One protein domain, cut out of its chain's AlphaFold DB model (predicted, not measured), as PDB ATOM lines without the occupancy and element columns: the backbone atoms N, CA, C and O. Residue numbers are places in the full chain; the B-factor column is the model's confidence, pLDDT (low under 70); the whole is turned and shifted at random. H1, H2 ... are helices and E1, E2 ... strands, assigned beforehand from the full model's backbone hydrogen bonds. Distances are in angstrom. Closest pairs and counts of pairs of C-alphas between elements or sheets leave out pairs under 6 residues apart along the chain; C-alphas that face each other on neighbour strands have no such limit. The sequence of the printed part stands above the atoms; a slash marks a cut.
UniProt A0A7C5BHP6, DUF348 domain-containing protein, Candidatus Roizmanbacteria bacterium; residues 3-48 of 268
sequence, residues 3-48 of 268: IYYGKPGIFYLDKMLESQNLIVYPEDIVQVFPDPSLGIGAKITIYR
ATOM      1  N   ILE A   3      86.693 117.249  87.311       96.62
ATOM      2  CA  ILE A   3      87.794 116.416  87.808       96.62
ATOM      3  C   ILE A   3      88.311 117.022  89.110       96.62
ATOM      4  O   ILE A   3      88.644 118.205  89.156       96.62
ATOM      5  N   TYR A   4      88.439 116.176  90.124       96.94
ATOM      6  CA  TYR A   4      88.979 116.488  91.440       96.94
ATOM      7  C   TYR A   4      90.035 115.458  91.840       96.94
ATOM      8  O   TYR A   4      90.139 114.384  91.241       96.94
ATOM      9  N   TYR A   5      90.814 115.780  92.869       96.38
ATOM     10  CA  TYR A   5      91.863 114.902  93.382       96.38
ATOM     11  C   TYR A   5      91.737 114.769  94.896       96.38
ATOM     12  O   TYR A   5      91.923 115.738  95.629       96.38
ATOM     13  N   GLY A   6      91.395 113.572  95.368       94.62
ATOM     14  CA  GLY A   6      91.389 113.205  96.778       94.62
ATOM     15  C   GLY A   6      92.806 113.169  97.340       94.62
ATOM     16  O   GLY A   6      93.716 112.625  96.712       94.62
ATOM     17  N   LYS A   7      92.997 113.759  98.524       93.56
ATOM     18  CA  LYS A   7      94.304 113.803  99.188       93.56
ATOM     19  C   LYS A   7      94.714 112.409  99.686       93.56
ATOM     20  O   LYS A   7      93.849 111.666 100.157       93.56
ATOM     21  N   PRO A   8      96.017 112.075  99.653       94.44
ATOM     22  CA  PRO A   8      96.543 110.928 100.385       94.44
ATOM     23  C   PRO A   8      96.178 110.982 101.875       94.44
ATOM     24  O   PRO A   8      96.021 112.065 102.444       94.44
ATOM     25  N   GLY A   9      96.041 109.817 102.504       94.81
ATOM     26  CA  GLY A   9      95.646 109.676 103.911       94.81
ATOM     27  C   GLY A   9      94.137 109.744 104.181       94.81
ATOM     28  O   GLY A   9      93.728 109.586 105.328       94.81
ATOM     29  N   ILE A  10      93.300 109.942 103.155       95.44
ATOM     30  CA  ILE A  10      91.840 109.781 103.240       95.44
ATOM     31  C   ILE A  10      91.471 108.458 102.568       95.44
ATOM     32  O   ILE A  10      91.852 108.235 101.426       95.44
ATOM     33  N   PHE A  11      90.735 107.593 103.269       96.75
ATOM     34  CA  PHE A  11      90.499 106.204 102.842       96.75
ATOM     35  C   PHE A  11      89.112 105.947 102.237       96.75
ATOM     36  O   PHE A  11      88.846 104.851 101.752       96.75
ATOM     37  N   TYR A  12      88.224 106.945 102.253       96.44
ATOM     38  CA  TYR A  12      86.833 106.800 101.823       96.44
ATOM     39  C   TYR A  12      86.422 107.925 100.872       96.44
ATOM     40  O   TYR A  12      86.785 109.087 101.078       96.44
ATOM     41  N   LEU A  13      85.662 107.581  99.825       94.94
ATOM     42  CA  LEU A  13      85.227 108.529  98.797       94.94
ATOM     43  C   LEU A  13      84.361 109.657  99.375       94.94
ATOM     44  O   LEU A  13      84.579 110.816  99.037       94.94
ATOM     45  N   ASP A  14      83.416 109.340 100.259       95.69
ATOM     46  CA  ASP A  14      82.566 110.324 100.941       95.69
ATOM     47  C   ASP A  14      83.410 111.355 101.708       95.69
ATOM     48  O   ASP A  14      83.221 112.557 101.539       95.69
ATOM     49  N   LYS A  15      84.434 110.907 102.445       96.19
ATOM     50  CA  LYS A  15      85.373 111.786 103.159       96.19
ATOM     51  C   LYS A  15      86.233 112.616 102.213       96.19
ATOM     52  O   LYS A  15      86.519 113.778 102.505       96.19
ATOM     53  N   MET A  16      86.635 112.057 101.069       95.44
ATOM     54  CA  MET A  16      87.353 112.820 100.044       95.44
ATOM     55  C   MET A  16      86.477 113.942  99.473       95.44
ATOM     56  O   MET A  16      86.957 115.070  99.354       95.44
ATOM     57  N   LEU A  17      85.206 113.657  99.176       95.75
ATOM     58  CA  LEU A  17      84.233 114.638  98.687       95.75
ATOM     59  C   LEU A  17      83.946 115.723  99.743       95.75
ATOM     60  O   LEU A  17      84.038 116.912  99.433       95.75
ATOM     61  N   GLU A  18      83.689 115.330 100.997       95.06
ATOM     62  CA  GLU A  18      83.464 116.242 102.133       95.06
ATOM     63  C   GLU A  18      84.646 117.194 102.345       95.06
ATOM     64  O   GLU A  18      84.449 118.400 102.482       95.06
ATOM     65  N   SER A  19      85.885 116.686 102.297       94.44
ATOM     66  CA  SER A  19      87.099 117.496 102.504       94.44
ATOM     67  C   SER A  19      87.280 118.630 101.485       94.44
ATOM     68  O   SER A  19      88.085 119.539 101.697       94.44
ATOM     69  N   GLN A  20      86.548 118.563 100.373       94.19
ATOM     70  CA  GLN A  20      86.580 119.515  99.264       94.19
ATOM     71  C   GLN A  20      85.249 120.256  99.099       94.19
ATOM     72  O   GLN A  20      85.069 120.964  98.110       94.19
ATOM     73  N   ASN A  21      84.321 120.111 100.054       94.94
ATOM     74  CA  ASN A  21      82.968 120.665  99.997       94.94
ATOM     75  C   ASN A  21      82.216 120.283  98.705       94.94
ATOM     76  O   ASN A  21      81.446 121.078  98.160       94.94
ATOM     77  N   LEU A  22      82.448 119.070  98.191       94.62
ATOM     78  CA  LEU A  22      81.797 118.576  96.980       94.62
ATOM     79  C   LEU A  22      80.468 117.915  97.328       94.62
ATOM     80  O   LEU A  22      80.422 116.866  97.963       94.62
ATOM     81  N   ILE A  23      79.380 118.513  96.850       93.31
ATOM     82  CA  ILE A  23      78.042 117.923  96.925       93.31
ATOM     83  C   ILE A  23      77.835 117.065  95.680       93.31
ATOM     84  O   ILE A  23      78.013 117.551  94.560       93.31
ATOM     85  N   VAL A  24      77.445 115.810  95.869       94.88
ATOM     86  CA  VAL A  24      77.078 114.867  94.805       94.88
ATOM     87  C   VAL A  24      75.613 114.503  94.986       94.88
ATOM     88  O   VAL A  24      75.159 114.296  96.110       94.88
ATOM     89  N   TYR A  25      74.870 114.458  93.886       95.12
ATOM     90  CA  TYR A  25      73.466 114.060  93.898       95.12
ATOM     91  C   TYR A  25      73.314 112.591  93.492       95.12
ATOM     92  O   TYR A  25      74.178 112.085  92.777       95.12
ATOM     93  N   PRO A  26      72.231 111.904  93.901       95.00
ATOM     94  CA  PRO A  26      72.011 110.498  93.550       95.00
ATOM     95  C   PRO A  26      72.069 110.206  92.045       95.00
ATOM     96  O   PRO A  26      72.446 109.110  91.647       95.00
ATOM     97  N   GLU A  27      71.702 111.178  91.208       95.94
ATOM     98  CA  GLU A  27      71.715 111.057  89.749       95.94
ATOM     99  C   GLU A  27      73.078 111.366  89.106       95.94
ATOM    100  O   GLU A  27      73.257 111.110  87.913       95.94
ATOM    101  N   ASP A  28      74.037 111.918  89.852       96.88
ATOM    102  CA  ASP A  28      75.390 112.152  89.348       96.88
ATOM    103  C   ASP A  28      76.159 110.824  89.244       96.88
ATOM    104  O   ASP A  28      76.070 109.956  90.111       96.88
ATOM    105  N   ILE A  29      76.987 110.684  88.207       97.06
ATOM    106  CA  ILE A  29      77.868 109.522  88.048       97.06
ATOM    107  C   ILE A  29      79.257 109.908  88.550       97.06
ATOM    108  O   ILE A  29      79.903 110.798  87.987       97.06
ATOM    109  N   VAL A  30      79.732 109.227  89.594       96.81
ATOM    110  CA  VAL A  30      81.070 109.432  90.166       96.81
ATOM    111  C   VAL A  30      81.970 108.255  89.814       96.81
ATOM    112  O   VAL A  30      81.668 107.110  90.135       96.81
ATOM    113  N   GLN A  31      83.097 108.547  89.175       97.25
ATOM    114  CA  GLN A  31      84.160 107.587  88.895       97.25
ATOM    115  C   GLN A  31      85.392 107.945  89.722       97.25
ATOM    116  O   GLN A  31      85.810 109.101  89.739       97.25
ATOM    117  N   VAL A  32      85.987 106.961  90.391       96.88
ATOM    118  CA  VAL A  32      87.153 107.162  91.259       96.88
ATOM    119  C   VAL A  32      88.265 106.179  90.907       96.88
ATOM    120  O   VAL A  32      88.002 104.994  90.712       96.88
ATOM    121  N   PHE A  33      89.499 106.673  90.783       96.50
ATOM    122  CA  PHE A  33      90.676 105.839  90.542       96.50
ATOM    123  C   PHE A  33      91.983 106.510  91.013       96.50
ATOM    124  O   PHE A  33      92.201 107.678  90.684       96.50
ATOM    125  N   PRO A  34      92.910 105.798  91.682       95.62
ATOM    126  CA  PRO A  34      92.764 104.426  92.176       95.62
ATOM    127  C   PRO A  34      91.768 104.343  93.350       95.62
ATOM    128  O   PRO A  34      91.170 105.349  93.731       95.62
ATOM    129  N   ASP A  35      91.536 103.137  93.869       96.00
ATOM    130  CA  ASP A  35      90.619 102.906  94.993       96.00
ATOM    131  C   ASP A  35      91.036 103.749  96.226       96.00
ATOM    132  O   ASP A  35      92.191 103.645  96.659       96.00
ATOM    133  N   PRO A  36      90.131 104.573  96.806       96.31
ATOM    134  CA  PRO A  36      90.408 105.379  97.998       96.31
ATOM    135  C   PRO A  36      91.005 104.604  99.178       96.31
ATOM    136  O   PRO A  36      91.817 105.163  99.915       96.31
ATOM    137  N   SER A  37      90.667 103.322  99.337       95.62
ATOM    138  CA  SER A  37      91.152 102.473 100.436       95.62
ATOM    139  C   SER A  37      92.667 102.255 100.430       95.62
ATOM    140  O   SER A  37      93.246 101.917 101.460       95.62
ATOM    141  N   LEU A  38      93.339 102.512  99.304       96.00
ATOM    142  CA  LEU A  38      94.799 102.471  99.221       96.00
ATOM    143  C   LEU A  38      95.464 103.640  99.963       96.00
ATOM    144  O   LEU A  38      96.667 103.600 100.205       96.00
ATOM    145  N   GLY A  39      94.722 104.704 100.293       94.31
ATOM    146  CA  GLY A  39      95.241 105.863 101.029       94.31
ATOM    147  C   GLY A  39      96.267 106.704 100.261       94.31
ATOM    148  O   GLY A  39      96.815 107.656 100.812       94.31
ATOM    149  N   ILE A  40      96.512 106.402  98.985       96.00
ATOM    150  CA  ILE A  40      97.481 107.096  98.117       96.00
ATOM    151  C   ILE A  40      96.881 108.304  97.380       96.00
ATOM    152  O   ILE A  40      97.542 108.919  96.545       96.00
ATOM    153  N   GLY A  41      95.635 108.660  97.703       95.62
ATOM    154  CA  GLY A  41      94.841 109.642  96.970       95.62
ATOM    155  C   GLY A  41      94.111 109.021  95.778       95.62
ATOM    156  O   GLY A  41      94.331 107.862  95.427       95.62
ATOM    157  N   ALA A  42      93.209 109.786  95.167       97.56
ATOM    158  CA  ALA A  42      92.408 109.313  94.039       97.56
ATOM    159  C   ALA A  42      92.022 110.450  93.092       97.56
ATOM    160  O   ALA A  42      91.692 111.549  93.531       97.56
ATOM    161  N   LYS A  43      92.005 110.193  91.783       97.81
ATOM    162  CA  LYS A  43      91.321 111.042  90.805       97.81
ATOM    163  C   LYS A  43      89.826 110.750  90.878       97.81
ATOM    164  O   LYS A  43      89.405 109.612  90.686       97.81
ATOM    165  N   ILE A  44      89.032 111.786  91.108       97.75
ATOM    166  CA  ILE A  44      87.573 111.725  91.184       97.75
ATOM    167  C   ILE A  44      87.022 112.456  89.960       97.75
ATOM    168  O   ILE A  44      87.297 113.635  89.761       97.75
ATOM    169  N   THR A  45      86.259 111.762  89.122       97.88
ATOM    170  CA  THR A  45      85.590 112.332  87.947       97.88
ATOM    171  C   THR A  45      84.087 112.312  88.180       97.88
ATOM    172  O   THR A  45      83.514 111.249  88.406       97.88
ATOM    173  N   ILE A  46      83.449 113.480  88.129       97.44
ATOM    174  CA  ILE A  46      82.010 113.632  88.355       97.44
ATOM    175  C   ILE A  46      81.334 114.040  87.045       97.44
ATOM    176  O   ILE A  46      81.653 115.070  86.437       97.44
ATOM    177  N   TYR A  47      80.369 113.239  86.609       97.00
ATOM    178  CA  TYR A  47      79.463 113.573  85.520       97.00
ATOM    179  C   TYR A  47      78.132 114.012  86.125       97.00
ATOM    180  O   TYR A  47      77.433 113.222  86.754       97.00
ATOM    181  N   ARG A  48      77.820 115.299  85.960       95.62
ATOM    182  CA  ARG A  48      76.622 115.913  86.529       95.62
ATOM    183  C   ARG A  48      75.402 115.585  85.687       95.62
ATOM    184  O   ARG A  48      75.416 115.865  84.487       95.62
TER     185      ARG A  48
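Overview. This is residues 3 to 48 of the 268 residues of the protein "DUF348 domain-containing protein" of Candidatus Roizmanbacteria bacterium (UniProt A0A7C5BHP6). A small three-stranded antiparallel sheet has one short helix, H1, crossing over one of its faces, while the other face is bare. The links lie at the two ends of the long axis: residues 7 to 12 and 34 to 41 turn at one end, and residues 19 to 28 arch from the helix to the other. The printed part has 46 residues, with one named helix and three named strands in the order E1, H1, E2, E3, and the sheet runs E1, E3, E2. The class is mixed, helices and strands, though under half of the residues are in named elements. The whole is compact, with a radius of gyration of the C-alphas of 9.7 A, and its outline, 27 by 18 by 15 A, is only just elongated.

Along the chain. Find C-alpha 3 at (87.794, 116.416, 87.808); from there E1 runs through residues 3 to 6, 10.2 A long. Next look at C-alpha 13 at (85.227, 108.529, 98.797), where H1 begins; it holds residues 13 to 18 and is 8.6 A long. Strand E2 follows at residues 29 to 33, 13.6 A long. E3, the longest strand, takes residues 42 to 47 and runs 16.1 A to C-alpha 47 at (79.463, 113.573, 85.520).

Arrangement. Start with the inner strand E3, which has the edge strands E1 and E2 as neighbours. E1 and E3 are antiparallel at 146 degrees; look for N 4 and O 44, 2.8 A apart, and N 6 and O 42, 2.7 A apart, both within hydrogen-bond range. E2 and E3 form a hairpin, antiparallel at 162 degrees, where N 31 and O 45 are 2.8 A apart, within hydrogen-bond range. H1 is on the sheet at a height over the sheet of 8.9 A. It lies over E3, but only just, with 3 of its 6 C-alphas falling on E3 and 2 on E1. On the local plane its line stands at 75 degrees to that of E3, across the strands. The closest C-alphas of E1 and H1 are those of Gly 6 and Met 16, 5.2 A apart; those of H1 and E2 are Leu 13 and Val 32, 7.9 A apart. H1 and E3 are near each other, with 5 pairs of C-alphas within 10 A. E1, H1 and E2 make a split strand-helix-strand unit, two strands running the same way with E3 between them in the sheet, and its crossover is right-handed. In H1 every O i to N i+4 pair is within hydrogen-bond range.

Size, cuts and confidence. Look at Gly 9 and Glu 27 for the two C-alphas farthest apart, 27.8 A. The printed part has no cut, and its three links between named elements are short, not tight. The mean pLDDT of the printed part is 95.9, and no printed residue is under 70 in this predicted model.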